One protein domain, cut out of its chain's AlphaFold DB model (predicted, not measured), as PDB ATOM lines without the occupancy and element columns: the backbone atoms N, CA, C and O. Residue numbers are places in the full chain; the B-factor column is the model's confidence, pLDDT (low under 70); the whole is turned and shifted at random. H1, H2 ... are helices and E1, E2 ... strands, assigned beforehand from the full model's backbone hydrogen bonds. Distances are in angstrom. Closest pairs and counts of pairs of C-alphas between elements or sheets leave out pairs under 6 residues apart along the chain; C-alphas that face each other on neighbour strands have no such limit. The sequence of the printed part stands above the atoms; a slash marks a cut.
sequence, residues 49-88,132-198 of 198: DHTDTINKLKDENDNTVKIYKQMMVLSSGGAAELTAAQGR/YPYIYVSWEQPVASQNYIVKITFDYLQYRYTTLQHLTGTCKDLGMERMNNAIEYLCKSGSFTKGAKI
ATOM      1  N   ASP A  49     353.358 361.562 256.939       87.06
ATOM      2  CA  ASP A  49     353.128 363.000 256.878       87.06
ATOM      3  C   ASP A  49     351.840 363.259 256.088       87.06
ATOM      4  O   ASP A  49     351.636 362.715 254.998       87.06
ATOM      5  N   HIS A  50     350.956 364.043 256.697       84.31
ATOM      6  CA  HIS A  50     349.603 364.333 256.246       84.31
ATOM      7  C   HIS A  50     349.354 365.838 256.071       84.31
ATOM      8  O   HIS A  50     348.211 366.231 255.839       84.31
ATOM      9  N   THR A  51     350.399 366.671 256.143       82.25
ATOM     10  CA  THR A  51     350.304 368.140 256.049       82.25
ATOM     11  C   THR A  51     349.540 368.588 254.795       82.25
ATOM     12  O   THR A  51     348.676 369.456 254.862       82.25
ATOM     13  N   ASP A  52     349.764 367.913 253.665       83.69
ATOM     14  CA  ASP A  52     349.100 368.217 252.391       83.69
ATOM     15  C   ASP A  52     347.787 367.454 252.162       83.69
ATOM     16  O   ASP A  52     347.142 367.642 251.128       83.69
ATOM     17  N   THR A  53     347.348 366.595 253.092       87.75
ATOM     18  CA  THR A  53     346.153 365.752 252.891       87.75
ATOM     19  C   THR A  53     344.925 366.596 252.556       87.75
ATOM     20  O   THR A  53     344.226 366.285 251.594       87.75
ATOM     21  N   ILE A  54     344.682 367.681 253.299       83.56
ATOM     22  CA  ILE A  54     343.531 368.565 253.071       83.56
ATOM     23  C   ILE A  54     343.622 369.243 251.700       83.56
ATOM     24  O   ILE A  54     342.636 369.250 250.970       83.56
ATOM     25  N   ASN A  55     344.796 369.749 251.319       81.81
ATOM     26  CA  ASN A  55     345.000 370.406 250.025       81.81
ATOM     27  C   ASN A  55     344.759 369.445 248.857       81.81
ATOM     28  O   ASN A  55     344.100 369.808 247.889       81.81
ATOM     29  N   LYS A  56     345.225 368.194 248.967       86.12
ATOM     30  CA  LYS A  56     344.972 367.155 247.956       86.12
ATOM     31  C   LYS A  56     343.498 366.776 247.851       86.12
ATOM     32  O   LYS A  56     343.025 366.509 246.759       86.12
ATOM     33  N   LEU A  57     342.779 366.765 248.972       84.50
ATOM     34  CA  LEU A  57     341.344 366.465 249.009       84.50
ATOM     35  C   LEU A  57     340.459 367.637 248.560       84.50
ATOM     36  O   LEU A  57     339.264 367.443 248.359       84.50
ATOM     37  N   LYS A  58     341.028 368.841 248.448       77.31
ATOM     38  CA  LYS A  58     340.374 370.043 247.916       77.31
ATOM     39  C   LYS A  58     340.644 370.256 246.420       77.31
ATOM     40  O   LYS A  58     340.258 371.292 245.898       77.31
ATOM     41  N   ASP A  59     341.324 369.330 245.738       75.88
ATOM     42  CA  ASP A  59     341.604 369.464 244.306       75.88
ATOM     43  C   ASP A  59     340.297 369.455 243.498       75.88
ATOM     44  O   ASP A  59     339.651 368.420 243.342       75.88
ATOM     45  N   GLU A  60     339.921 370.620 242.967       63.81
ATOM     46  CA  GLU A  60     338.685 370.844 242.204       63.81
ATOM     47  C   GLU A  60     338.598 369.992 240.924       63.81
ATOM     48  O   GLU A  60     337.523 369.834 240.342       63.81
ATOM     49  N   ASN A  61     339.714 369.410 240.473       70.19
ATOM     50  CA  ASN A  61     339.722 368.510 239.322       70.19
ATOM     51  C   ASN A  61     339.194 367.104 239.657       70.19
ATOM     52  O   ASN A  61     338.916 366.327 238.737       70.19
ATOM     53  N   ASP A  62     339.047 366.760 240.940       76.69
ATOM     54  CA  ASP A  62     338.564 365.459 241.391       76.69
ATOM     55  C   ASP A  62     337.164 365.536 242.016       76.69
ATOM     56  O   ASP A  62     336.969 365.855 243.185       76.69
ATOM     57  N   ASN A  63     336.160 365.142 241.235       73.69
ATOM     58  CA  ASN A  63     334.769 365.111 241.687       73.69
ATOM     59  C   ASN A  63     334.396 363.844 242.477       73.69
ATOM     60  O   ASN A  63     333.240 363.694 242.870       73.69
ATOM     61  N   THR A  64     335.322 362.900 242.673       82.12
ATOM     62  CA  THR A  64     335.021 361.598 243.294       82.12
ATOM     63  C   THR A  64     335.154 361.607 244.812       82.12
ATOM     64  O   THR A  64     334.592 360.738 245.486       82.12
ATOM     65  N   VAL A  65     335.862 362.593 245.364       86.44
ATOM     66  CA  VAL A  65     336.147 362.706 246.792       86.44
ATOM     67  C   VAL A  65     335.909 364.136 247.240       86.44
ATOM     68  O   VAL A  65     336.380 365.072 246.611       86.44
ATOM     69  N   LYS A  66     335.178 364.312 248.342       84.19
ATOM     70  CA  LYS A  66     334.934 365.630 248.931       84.19
ATOM     71  C   LYS A  66     335.073 365.575 250.434       84.19
ATOM     72  O   LYS A  66     334.628 364.624 251.078       84.19
ATOM     73  N   ILE A  67     335.629 366.623 251.024       84.56
ATOM     74  CA  ILE A  67     335.511 366.820 252.469       84.56
ATOM     75  C   ILE A  67     334.008 366.987 252.781       84.56
ATOM     76  O   ILE A  67     333.266 367.623 252.049       84.56
ATOM     77  N   TYR A  68     333.499 366.329 253.815       79.81
ATOM     78  CA  TYR A  68     332.094 366.362 254.248       79.81
ATOM     79  C   TYR A  68     331.921 367.073 255.594       79.81
ATOM     80  O   TYR A  68     330.906 367.739 255.815       79.81
ATOM     81  N   LYS A  69     332.935 366.986 256.460       84.69
ATOM     82  CA  LYS A  69     333.050 367.786 257.680       84.69
ATOM     83  C   LYS A  69     334.508 368.030 258.026       84.69
ATOM     84  O   LYS A  69     335.357 367.208 257.694       84.69
ATOM     85  N   GLN A  70     334.788 369.092 258.766       85.75
ATOM     86  CA  GLN A  70     336.115 369.354 259.321       85.75
ATOM     87  C   GLN A  70     336.005 369.989 260.704       85.75
ATOM     88  O   GLN A  70     335.163 370.859 260.919       85.75
ATOM     89  N   MET A  71     336.849 369.556 261.637       87.06
ATOM     90  CA  MET A  71     337.037 370.243 262.912       87.06
ATOM     91  C   MET A  71     338.147 371.263 262.750       87.06
ATOM     92  O   MET A  71     339.221 370.912 262.278       87.06
ATOM     93  N   MET A  72     337.880 372.496 263.156       84.19
ATOM     94  CA  MET A  72     338.843 373.585 263.153       84.19
ATOM     95  C   MET A  72     339.076 374.037 264.588       84.19
ATOM     96  O   MET A  72     338.120 374.268 265.333       84.19
ATOM     97  N   VAL A  73     340.341 374.184 264.961       84.88
ATOM     98  CA  VAL A  73     340.760 374.740 266.245       84.88
ATOM     99  C   VAL A  73     341.636 375.952 265.962       84.88
ATOM    100  O   VAL A  73     342.692 375.853 265.345       84.88
ATOM    101  N   LEU A  74     341.178 377.120 266.399       83.62
ATOM    102  CA  LEU A  74     341.939 378.356 266.313       83.62
ATOM    103  C   LEU A  74     343.041 378.363 267.371       83.62
ATOM    104  O   LEU A  74     342.880 377.821 268.464       83.62
ATOM    105  N   SER A  75     344.110 379.108 267.105       81.06
ATOM    106  CA  SER A  75     345.194 379.358 268.065       81.06
ATOM    107  C   SER A  75     344.729 380.000 269.383       81.06
ATOM    108  O   SER A  75     345.388 379.859 270.410       81.06
ATOM    109  N   SER A  76     343.564 380.657 269.394       82.06
ATOM    110  CA  SER A  76     342.919 381.174 270.609       82.06
ATOM    111  C   SER A  76     342.251 380.093 271.475       82.06
ATOM    112  O   SER A  76     341.730 380.409 272.542       82.06
ATOM    113  N   GLY A  77     342.218 378.840 271.014       79.50
ATOM    114  CA  GLY A  77     341.520 377.715 271.642       79.50
ATOM    115  C   GLY A  77     340.035 377.610 271.280       79.50
ATOM    116  O   GLY A  77     339.382 376.638 271.656       79.50
ATOM    117  N   GLY A  78     339.485 378.583 270.543       82.94
ATOM    118  CA  GLY A  78     338.134 378.488 269.991       82.94
ATOM    119  C   GLY A  78     338.059 377.386 268.937       82.94
ATOM    120  O   GLY A  78     338.959 377.271 268.110       82.94
ATOM    121  N   ALA A  79     336.998 376.583 268.953       83.31
ATOM    122  CA  ALA A  79     336.862 375.456 268.042       83.31
ATOM    123  C   ALA A  79     335.455 375.354 267.449       83.31
ATOM    124  O   ALA A  79     334.469 375.678 268.114       83.31
ATOM    125  N   ALA A  80     335.371 374.884 266.207       82.75
ATOM    126  CA  ALA A  80     334.118 374.689 265.490       82.75
ATOM    127  C   ALA A  80     334.199 373.467 264.567       82.75
ATOM    128  O   ALA A  80     335.206 373.249 263.895       82.75
ATOM    129  N   GLU A  81     333.115 372.691 264.501       84.44
ATOM    130  CA  GLU A  81     332.950 371.644 263.493       84.44
ATOM    131  C   GLU A  81     332.104 372.184 262.340       84.44
ATOM    132  O   GLU A  81     330.964 372.617 262.514       84.44
ATOM    133  N   LEU A  82     332.682 372.156 261.149       77.00
ATOM    134  CA  LEU A  82     332.123 372.720 259.936       77.00
ATOM    135  C   LEU A  82     331.600 371.573 259.079       77.00
ATOM    136  O   LEU A  82     332.300 370.587 258.863       77.00
ATOM    137  N   THR A  83     330.366 371.692 258.600       76.25
ATOM    138  CA  THR A  83     329.737 370.716 257.699       76.25
ATOM    139  C   THR A  83     329.389 371.429 256.403       76.25
ATOM    140  O   THR A  83     328.641 372.407 256.447       76.25
ATOM    141  N   ALA A  84     329.899 370.968 255.259       66.94
ATOM    142  CA  ALA A  84     329.485 371.563 253.993       66.94
ATOM    143  C   ALA A  84     328.012 371.278 253.699       66.94
ATOM    144  O   ALA A  84     327.511 370.162 253.874       66.94
ATOM    145  N   ALA A  85     327.330 372.303 253.192       58.81
ATOM    146  CA  ALA A  85     326.077 372.117 252.482       58.81
ATOM    147  C   ALA A  85     326.351 371.350 251.176       58.81
ATOM    148  O   ALA A  85     327.401 371.531 250.560       58.81
ATOM    149  N   GLN A  86     325.417 370.498 250.744       55.28
ATOM    150  CA  GLN A  86     325.576 369.747 249.494       55.28
ATOM    151  C   GLN A  86     325.889 370.688 248.318       55.28
ATOM    152  O   GLN A  86     325.136 371.626 248.065       55.28
ATOM    153  N   GLY A  87     326.981 370.412 247.597       50.97
ATOM    154  CA  GLY A  87     327.321 371.091 246.344       50.97
ATOM    155  C   GLY A  87     328.027 372.447 246.460       50.97
ATOM    156  O   GLY A  87     328.062 373.156 245.461       50.97
ATOM    157  N   ARG A  88     328.575 372.825 247.625       48.66
ATOM    158  CA  ARG A  88     329.460 374.001 247.756       48.66
ATOM    159  C   ARG A  88     330.871 373.602 248.179       48.66
ATOM    160  O   ARG A  88     331.027 372.711 249.015       48.66
ATOM    161  N   TYR A 132     343.556 371.466 262.203       84.50
ATOM    162  CA  TYR A 132     342.483 370.598 261.735       84.50
ATOM    163  C   TYR A 132     342.661 369.192 262.304       84.50
ATOM    164  O   TYR A 132     343.127 368.308 261.589       84.50
ATOM    165  N   PRO A 133     342.256 368.926 263.560       86.81
ATOM    166  CA  PRO A 133     342.527 367.640 264.209       86.81
ATOM    167  C   PRO A 133     341.905 366.439 263.487       86.81
ATOM    168  O   PRO A 133     342.412 365.318 263.541       86.81
ATOM    169  N   TYR A 134     340.764 366.643 262.827       91.12
ATOM    170  CA  TYR A 134     340.138 365.608 262.015       91.12
ATOM    171  C   TYR A 134     339.256 366.182 260.909       91.12
ATOM    172  O   TYR A 134     338.660 367.256 261.033       91.12
ATOM    173  N   ILE A 135     339.093 365.380 259.860       90.00
ATOM    174  CA  ILE A 135     338.167 365.618 258.754       90.00
ATOM    175  C   ILE A 135     337.310 364.379 258.498       90.00
ATOM    176  O   ILE A 135     337.675 363.252 258.827       90.00
ATOM    177  N   TYR A 136     336.151 364.584 257.896       90.12
ATOM    178  CA  TYR A 136     335.291 363.547 257.355       90.12
ATOM    179  C   TYR A 136     335.341 363.710 255.855       90.12
ATOM    180  O   TYR A 136     335.116 364.807 255.359       90.12
ATOM    181  N   VAL A 137     335.610 362.634 255.140       89.12
ATOM    182  CA  VAL A 137     335.725 362.641 253.689       89.12
ATOM    183  C   VAL A 137     334.660 361.710 253.132       89.12
ATOM    184  O   VAL A 137     334.508 360.584 253.606       89.12
ATOM    185  N   SER A 138     333.889 362.206 252.173       87.75
ATOM    186  CA  SER A 138     332.860 361.475 251.449       87.75
ATOM    187  C   SER A 138     333.393 361.079 250.080       87.75
ATOM    188  O   SER A 138     333.790 361.938 249.296       87.75
ATOM    189  N   TRP A 139     333.343 359.787 249.773       87.94
ATOM    190  CA  TRP A 139     333.558 359.289 248.418       87.94
ATOM    191  C   TRP A 139     332.213 359.230 247.710       87.94
ATOM    192  O   TRP A 139     331.307 358.499 248.126       87.94
ATOM    193  N   GLU A 140     332.082 360.017 246.648       84.62
ATOM    194  CA  GLU A 140     330.885 360.062 245.821       84.62
ATOM    195  C   GLU A 140     330.906 358.903 244.820       84.62
ATOM    196  O   GLU A 140     331.910 358.606 244.176       84.62
ATOM    197  N   GLN A 141     329.787 358.194 244.732       82.50
ATOM    198  CA  GLN A 141     329.566 357.093 243.808       82.50
ATOM    199  C   GLN A 141     328.441 357.469 242.837       82.50
ATOM    200  O   GLN A 141     327.594 358.300 243.176       82.50
ATOM    201  N   PRO A 142     328.351 356.821 241.658       82.88
ATOM    202  CA  PRO A 142     327.268 357.082 240.706       82.88
ATOM    203  C   PRO A 142     325.865 356.924 241.311       82.88
ATOM    204  O   PRO A 142     324.910 357.553 240.863       82.88
ATOM    205  N   VAL A 143     325.740 356.079 242.340       81.44
ATOM    206  CA  VAL A 143     324.511 355.889 243.109       81.44
ATOM    207  C   VAL A 143     324.714 356.476 244.503       81.44
ATOM    208  O   VAL A 143     325.514 355.954 245.273       81.44
ATOM    209  N   ALA A 144     323.942 357.504 244.864       75.38
ATOM    210  CA  ALA A 144     324.112 358.237 246.125       75.38
ATOM    211  C   ALA A 144     324.034 357.357 247.390       75.38
ATOM    212  O   ALA A 144     324.702 357.634 248.381       75.38
ATOM    213  N   SER A 145     323.259 356.264 247.368       76.31
ATOM    214  CA  SER A 145     323.190 355.301 248.483       76.31
ATOM    215  C   SER A 145     324.468 354.473 248.671       76.31
ATOM    216  O   SER A 145     324.630 353.809 249.696       76.31
ATOM    217  N   GLN A 146     325.371 354.500 247.690       80.44
ATOM    218  CA  GLN A 146     326.682 353.856 247.742       80.44
ATOM    219  C   GLN A 146     327.784 354.795 248.229       80.44
ATOM    220  O   GLN A 146     328.891 354.320 248.485       80.44
ATOM    221  N   ASN A 147     327.489 356.088 248.406       83.56
ATOM    222  CA  ASN A 147     328.424 357.022 249.013       83.56
ATOM    223  C   ASN A 147     328.808 356.532 250.409       83.56
ATOM    224  O   ASN A 147     328.009 355.931 251.138       83.56
ATOM    225  N   TYR A 148     330.050 356.794 250.783       87.50
ATOM    226  CA  TYR A 148     330.571 356.385 252.074       87.50
ATOM    227  C   TYR A 148     331.475 357.447 252.662       87.50
ATOM    228  O   TYR A 148     332.096 358.224 251.941       87.50
ATOM    229  N   ILE A 149     331.517 357.473 253.993       88.56
ATOM    230  CA  ILE A 149     332.242 358.488 254.748       88.56
ATOM    231  C   ILE A 149     333.345 357.814 255.554       88.56
ATOM    232  O   ILE A 149     333.085 356.871 256.313       88.56
ATOM    233  N   VAL A 150     334.561 358.335 255.422       90.44
ATOM    234  CA  VAL A 150     335.705 357.982 256.262       90.44
ATOM    235  C   VAL A 150     336.105 359.205 257.074       90.44
ATOM    236  O   VAL A 150     336.351 360.275 256.523       90.44
ATOM    237  N   LYS A 151     336.170 359.053 258.394       91.75
ATOM    238  CA  LYS A 151     336.812 360.025 259.272       91.75
ATOM    239  C   LYS A 151     338.314 359.784 259.254       91.75
ATOM    240  O   LYS A 151     338.761 358.672 259.532       91.75
ATOM    241  N   ILE A 152     339.066 360.833 258.964       92.12
ATOM    242  CA  ILE A 152     340.520 360.883 259.051       92.12
ATOM    243  C   ILE A 152     340.846 361.711 260.288       92.12
ATOM    244  O   ILE A 152     340.480 362.881 260.363       92.12
ATOM    245  N   THR A 153     341.472 361.087 261.280       90.38
ATOM    246  CA  THR A 153     341.977 361.780 262.472       90.38
ATOM    247  C   THR A 153     343.480 361.907 262.343       90.38
ATOM    248  O   THR A 153     344.171 360.897 262.180       90.38
ATOM    249  N   PHE A 154     343.953 363.143 262.394       87.12
ATOM    250  CA  PHE A 154     345.362 363.478 262.369       87.12
ATOM    251  C   PHE A 154     345.914 363.469 263.792       87.12
ATOM    252  O   PHE A 154     345.173 363.648 264.760       87.12
ATOM    253  N   ASP A 155     347.204 363.169 263.914       80.00
ATOM    254  CA  ASP A 155     347.925 363.121 265.187       80.00
ATOM    255  C   ASP A 155     347.221 362.357 266.326       80.00
ATOM    256  O   ASP A 155     347.264 362.728 267.503       80.00
ATOM    257  N   TYR A 156     346.607 361.219 265.985       75.00
ATOM    258  CA  TYR A 156     345.906 360.379 266.949       75.00
ATOM    259  C   TYR A 156     346.857 359.896 268.058       75.00
ATOM    260  O   TYR A 156     347.996 359.493 267.802       75.00
ATOM    261  N   LEU A 157     346.367 359.937 269.304       63.53
ATOM    262  CA  LEU A 157     347.080 359.517 270.520       63.53
ATOM    263  C   LEU A 157     348.411 360.245 270.783       63.53
ATOM    264  O   LEU A 157     349.237 359.727 271.516       63.53
ATOM    265  N   GLN A 158     348.635 361.442 270.229       65.94
ATOM    266  CA  GLN A 158     349.880 362.217 270.411       65.94
ATOM    267  C   GLN A 158     351.138 361.607 269.750       65.94
ATOM    268  O   GLN A 158     352.226 362.160 269.890       65.94
ATOM    269  N   TYR A 159     351.014 360.521 268.975       66.12
ATOM    270  CA  TYR A 159     352.150 359.871 268.288       66.12
ATOM    271  C   TYR A 159     352.274 360.219 266.803       66.12
ATOM    272  O   TYR A 159     353.078 359.626 266.083       66.12
ATOM    273  N   ARG A 160     351.487 361.185 266.329       74.19
ATOM    274  CA  ARG A 160     351.420 361.554 264.910       74.19
ATOM    275  C   ARG A 160     350.927 360.434 263.986       74.19
ATOM    276  O   ARG A 160     351.275 360.387 262.808       74.19
ATOM    277  N   TYR A 161     350.120 359.516 264.522       84.44
ATOM    278  CA  TYR A 161     349.498 358.459 263.729       84.44
ATOM    279  C   TYR A 161     348.219 358.964 263.063       84.44
ATOM    280  O   TYR A 161     347.333 359.511 263.720       84.44
ATOM    281  N   THR A 162     348.088 358.713 261.763       88.19
ATOM    282  CA  THR A 162     346.841 358.959 261.035       88.19
ATOM    283  C   THR A 162     345.897 357.781 261.229       88.19
ATOM    284  O   THR A 162     346.248 356.642 260.925       88.19
ATOM    285  N   THR A 163     344.683 358.049 261.706       89.50
ATOM    286  CA  THR A 163     343.652 357.020 261.897       89.50
ATOM    287  C   THR A 163     342.520 357.203 260.899       89.50
ATOM    288  O   THR A 163     341.982 358.302 260.760       89.50
ATOM    289  N   LEU A 164     342.133 356.110 260.239       90.75
ATOM    290  CA  LEU A 164     341.009 356.054 259.307       90.75
ATOM    291  C   LEU A 164     339.864 355.254 259.927       90.75
ATOM    292  O   LEU A 164     340.042 354.108 260.332       90.75
ATOM    293  N   GLN A 165     338.672 355.844 259.974       88.88
ATOM    294  CA  GLN A 165     337.479 355.209 260.523       88.88
ATOM    295  C   GLN A 165     336.322 355.298 259.532       88.88
ATOM    296  O   GLN A 165     335.874 356.384 259.178       88.88
ATOM    297  N   HIS A 166     335.792 354.151 259.113       87.44
ATOM    298  CA  HIS A 166     334.615 354.101 258.250       87.44
ATOM    299  C   HIS A 166     333.348 354.320 259.084       87.44
ATOM    300  O   HIS A 166     333.163 353.670 260.113       87.44
ATOM    301  N   LEU A 167     332.474 355.227 258.645       80.62
ATOM    302  CA  LEU A 167     331.299 355.649 259.416       80.62
ATOM    303  C   LEU A 167     329.962 355.194 258.821       80.62
ATOM    304  O   LEU A 167     328.944 355.198 259.507       80.62
ATOM    305  N   THR A 168     329.939 354.781 257.556       66.56
ATOM    306  CA  THR A 168     328.700 354.405 256.861       66.56
ATOM    307  C   THR A 168     328.383 352.915 256.987       66.56
ATOM    308  O   THR A 168     328.856 352.105 256.200       66.56
ATOM    309  N   GLY A 169     327.510 352.561 257.932       57.44
ATOM    310  CA  GLY A 169     326.888 351.236 258.038       57.44
ATOM    311  C   GLY A 169     327.577 350.266 259.005       57.44
ATOM    312  O   GLY A 169     328.789 350.292 259.206       57.44
ATOM    313  N   THR A 170     326.778 349.387 259.613       48.62
ATOM    314  CA  THR A 170     327.232 348.297 260.482       48.62
ATOM    315  C   THR A 170     327.646 347.103 259.619       48.62
ATOM    316  O   THR A 170     326.825 346.432 259.001       48.62
ATOM    317  N   CYS A 171     328.957 346.903 259.524       47.06
ATOM    318  CA  CYS A 171     329.646 345.964 258.643       47.06
ATOM    319  C   CYS A 171     329.008 344.563 258.560       47.06
ATOM    320  O   CYS A 171     328.823 343.928 259.599       47.06
ATOM    321  N   LYS A 172     328.827 344.056 257.325       49.22
ATOM    322  CA  LYS A 172     329.232 342.678 256.988       49.22
ATOM    323  C   LYS A 172     329.980 342.542 255.653       49.22
ATOM    324  O   LYS A 172     330.974 341.838 255.676       49.22
ATOM    325  N   ASP A 173     329.655 343.280 254.579       56.16
ATOM    326  CA  ASP A 173     330.276 342.953 253.269       56.16
ATOM    327  C   ASP A 173     330.940 344.109 252.479       56.16
ATOM    328  O   ASP A 173     331.854 343.840 251.709       56.16
ATOM    329  N   LEU A 174     330.590 345.391 252.685       62.41
ATOM    330  CA  LEU A 174     331.131 346.503 251.859       62.41
ATOM    331  C   LEU A 174     332.079 347.475 252.584       62.41
ATOM    332  O   LEU A 174     332.797 348.236 251.938       62.41
ATOM    333  N   GLY A 175     332.104 347.482 253.921       72.06
ATOM    334  CA  GLY A 175     332.899 348.453 254.688       72.06
ATOM    335  C   GLY A 175     334.410 348.300 254.487       72.06
ATOM    336  O   GLY A 175     335.120 349.295 254.360       72.06
ATOM    337  N   MET A 176     334.902 347.059 254.397       80.81
ATOM    338  CA  MET A 176     336.328 346.790 254.168       80.81
ATOM    339  C   MET A 176     336.778 347.184 252.760       80.81
ATOM    340  O   MET A 176     337.850 347.758 252.607       80.81
ATOM    341  N   GLU A 177     335.969 346.893 251.739       84.38
ATOM    342  CA  GLU A 177     336.265 347.278 250.357       84.38
ATOM    343  C   GLU A 177     336.328 348.802 250.219       84.38
ATOM    344  O   GLU A 177     337.301 349.344 249.703       84.38
ATOM    345  N   ARG A 178     335.343 349.509 250.782       87.31
ATOM    346  CA  ARG A 178     335.310 350.978 250.816       87.31
ATOM    347  C   ARG A 178     336.516 351.569 251.542       87.31
ATOM    348  O   ARG A 178     337.099 352.536 251.064       87.31
ATOM    349  N   MET A 179     336.933 350.966 252.656       87.62
ATOM    350  CA  MET A 179     338.150 351.390 253.349       87.62
ATOM    351  C   MET A 179     339.405 351.157 252.495       87.62
ATOM    352  O   MET A 179     340.255 352.040 252.415       87.62
ATOM    353  N   ASN A 180     339.513 350.013 251.810       88.12
ATOM    354  CA  ASN A 180     340.625 349.745 250.894       88.12
ATOM    355  C   ASN A 180     340.688 350.787 249.768       88.12
ATOM    356  O   ASN A 180     341.771 351.279 249.465       88.12
ATOM    357  N   ASN A 181     339.537 351.158 249.199       89.44
ATOM    358  CA  ASN A 181     339.442 352.183 248.160       89.44
ATOM    359  C   ASN A 181     339.889 353.560 248.678       89.44
ATOM    360  O   ASN A 181     340.655 354.247 248.003       89.44
ATOM    361  N   ALA A 182     339.471 353.944 249.889       89.94
ATOM    362  CA  ALA A 182     339.902 355.190 250.521       89.94
ATOM    363  C   ALA A 182     341.418 355.221 250.772       89.94
ATOM    364  O   ALA A 182     342.080 356.203 250.442       89.94
ATOM    365  N   ILE A 183     341.984 354.135 251.309       89.44
ATOM    366  CA  ILE A 183     343.432 354.009 251.524       89.44
ATOM    367  C   ILE A 183     344.168 354.111 250.190       89.44
ATOM    368  O   ILE A 183     345.109 354.891 250.063       89.44
ATOM    369  N   GLU A 184     343.731 353.359 249.180       89.25
ATOM    370  CA  GLU A 184     344.349 353.377 247.858       89.25
ATOM    371  C   GLU A 184     344.338 354.777 247.239       89.25
ATOM    372  O   GLU A 184     345.355 355.206 246.690       89.25
ATOM    373  N   TYR A 185     343.219 355.489 247.358       90.12
ATOM    374  CA  TYR A 185     343.092 356.865 246.909       90.12
ATOM    375  C   TYR A 185     344.114 357.780 247.597       90.12
ATOM    376  O   TYR A 185     344.938 358.386 246.916       90.12
ATOM    377  N   LEU A 186     344.122 357.808 248.936       89.75
ATOM    378  CA  LEU A 186     344.992 358.681 249.737       89.75
ATOM    379  C   LEU A 186     346.485 358.414 249.484       89.75
ATOM    380  O   LEU A 186     347.318 359.319 249.545       89.75
ATOM    381  N   CYS A 187     346.837 357.167 249.174       86.69
ATOM    382  CA  CYS A 187     348.208 356.812 248.830       86.69
ATOM    383  C   CYS A 187     348.588 357.251 247.406       86.69
ATOM    384  O   CYS A 187     349.735 357.621 247.171       86.69
ATOM    385  N   LYS A 188     347.656 357.202 246.443       87.12
ATOM    386  CA  LYS A 188     347.905 357.615 245.048       87.12
ATOM    387  C   LYS A 188     347.892 359.131 244.861       87.12
ATOM    388  O   LYS A 188     348.642 359.627 244.028       87.12
ATOM    389  N   SER A 189     347.067 359.848 245.620       87.00
ATOM    390  CA  SER A 189     346.960 361.313 245.571       87.00
ATOM    391  C   SER A 189     348.202 362.026 246.123       87.00
ATOM    392  O   SER A 189     348.363 363.233 245.939       87.00
ATOM    393  N   GLY A 190     349.079 361.296 246.824       84.88
ATOM    394  CA  GLY A 190     350.173 361.879 247.593       84.88
ATOM    395  C   GLY A 190     349.700 362.547 248.886       84.88
ATOM    396  O   GLY A 190     350.450 363.335 249.452       84.88
ATOM    397  N   SER A 191     348.481 362.249 249.361       86.88
ATOM    398  CA  SER A 191     347.999 362.733 250.661       86.88
ATOM    399  C   SER A 191     348.859 362.200 251.809       86.88
ATOM    400  O   SER A 191     349.076 362.915 252.783       86.88
ATOM    401  N   PHE A 192     349.369 360.970 251.682       87.25
ATOM    402  CA  PHE A 192     350.317 360.384 252.628       87.25
ATOM    403  C   PHE A 192     351.715 360.320 252.031       87.25
ATOM    404  O   PHE A 192     351.959 359.615 251.049       87.25
ATOM    405  N   THR A 193     352.641 361.033 252.662       87.50
ATOM    406  CA  THR A 193     354.057 361.023 252.292       87.50
ATOM    407  C   THR A 193     354.918 360.528 253.450       87.50
ATOM    408  O   THR A 193     354.456 360.330 254.577       87.50
ATOM    409  N   LYS A 194     356.188 360.244 253.158       89.00
ATOM    410  CA  LYS A 194     357.127 359.728 254.153       89.00
ATOM    411  C   LYS A 194     357.519 360.840 255.128       89.00
ATOM    412  O   LYS A 194     358.230 361.763 254.745       89.00
ATOM    413  N   GLY A 195     357.110 360.702 256.384       89.06
ATOM    414  CA  GLY A 195     357.460 361.608 257.471       89.06
ATOM    415  C   GLY A 195     358.693 361.168 258.266       89.06
ATOM    416  O   GLY A 195     359.603 360.500 257.766       89.06
ATOM    417  N   ALA A 196     358.717 361.557 259.543       88.88
ATOM    418  CA  ALA A 196     359.808 361.261 260.467       88.88
ATOM    419  C   ALA A 196     359.918 359.761 260.790       88.88
ATOM    420  O   ALA A 196     358.917 359.049 260.846       88.88
ATOM    421  N   LYS A 197     361.144 359.288 261.034       90.06
ATOM    422  CA  LYS A 197     361.420 357.908 261.462       90.06
ATOM    423  C   LYS A 197     360.892 357.668 262.881       90.06
ATOM    424  O   LYS A 197     361.070 358.539 263.733       90.06
ATOM    425  N   ILE A 198     360.311 356.492 263.126       87.12
ATOM    426  CA  ILE A 198     359.763 356.081 264.431       87.12
ATOM    427  C   ILE A 198     360.413 354.837 265.009       87.12
ATOM    428  O   ILE A 198     360.975 353.979 264.287       87.12
TER     429      ILE A 198
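Overview. This is residues 49 to 88 and 132 to 198 of the 198 residues of an uncharacterized protein of Lactobacillus gallinarum (UniProt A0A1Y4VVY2). A strongly twisted sheet of five strands forms a wall, and the long helix H2 packs across it over E3 and E4, while the short helix H1 sits over E3. Hairpin E1 and E2 makes one side of the sheet, and the last strand, E6, runs away from the end of H2 as a tail that pairs with no named strand. The printed part has 107 residues, with elements in the order H1 E1 E2 E3 E4 E5 H2 E6; the sheet, order E2 E1 E3 E4 E5, is all antiparallel, and the class is mixed, helices and strands. It is compact, with a radius of gyration of the C-alphas of 14.2 A and spans of 40 by 33 by 30 A.

Arrangement. Start at H1, residues 53 to 57, which is on the sheet at a height of 8.1 A and over E3, residues 134 to 139. Next comes E1, residues 65 to 73, which bends by 54 degrees at residue 68. It forms a hairpin with E2, residues 79 to 83, an edge strand; look for N 70 and O 82, 2.9 A apart. On its other side E1 is antiparallel to E3, where N 68 and O 136 are 2.7 A apart. E3, E4, residues 148 to 156, and E5, residues 161 to 166, form a meander, each strand the antiparallel neighbour of the one before; N 137 and O 150 are 2.8 A apart, and N 151 and O 165 are 2.8 A apart. H2, residues 175 to 188, is on the sheet at a height of 8.7 A, making two layers, a helix on one face of a sheet. It lies only just over E3 and E4, with 3 C-alphas on each, and runs across the strands, at 69 degrees to E3 on the local plane. The closest C-alphas of H2 and E5 are those of Met 179 and His 166, 6.6 A apart. H1 and H2 are close but not clearly touching, with C-alphas 53 and 186 7.8 A apart. E6, residues 193 to 197, is apart from E5. In H1 and H2 every O i to N i+4 pair is within hydrogen-bond range.

Along the chain. Find C-alpha 53 at (346.153, 365.752, 252.891), where H1 begins; it is 6.2 A long. E1 measures 23.3 A, E2 13.4 A, E3 16.4 A, E4 21.7 A and E5 16.4 A. From C-alpha 175 at (332.899, 348.453, 254.688) H2 runs 20.1 A. E6, 12.2 A long, ends at C-alpha 197, (361.420, 357.908, 261.462).

Size, cuts and confidence. The C-alphas farthest apart, Ser 76 and Asp 173, are 43.8 A apart. Residues 89 to 131 are not printed, and C-alphas 88 and 132 stand 19.4 A apart across this cut. Of the links printed whole, none is long. In this predicted model the mean pLDDT of the printed part is 80.7, and it is under 70 at residue 60 and residues 84 to 88, 157 to 159 and 168 to 174.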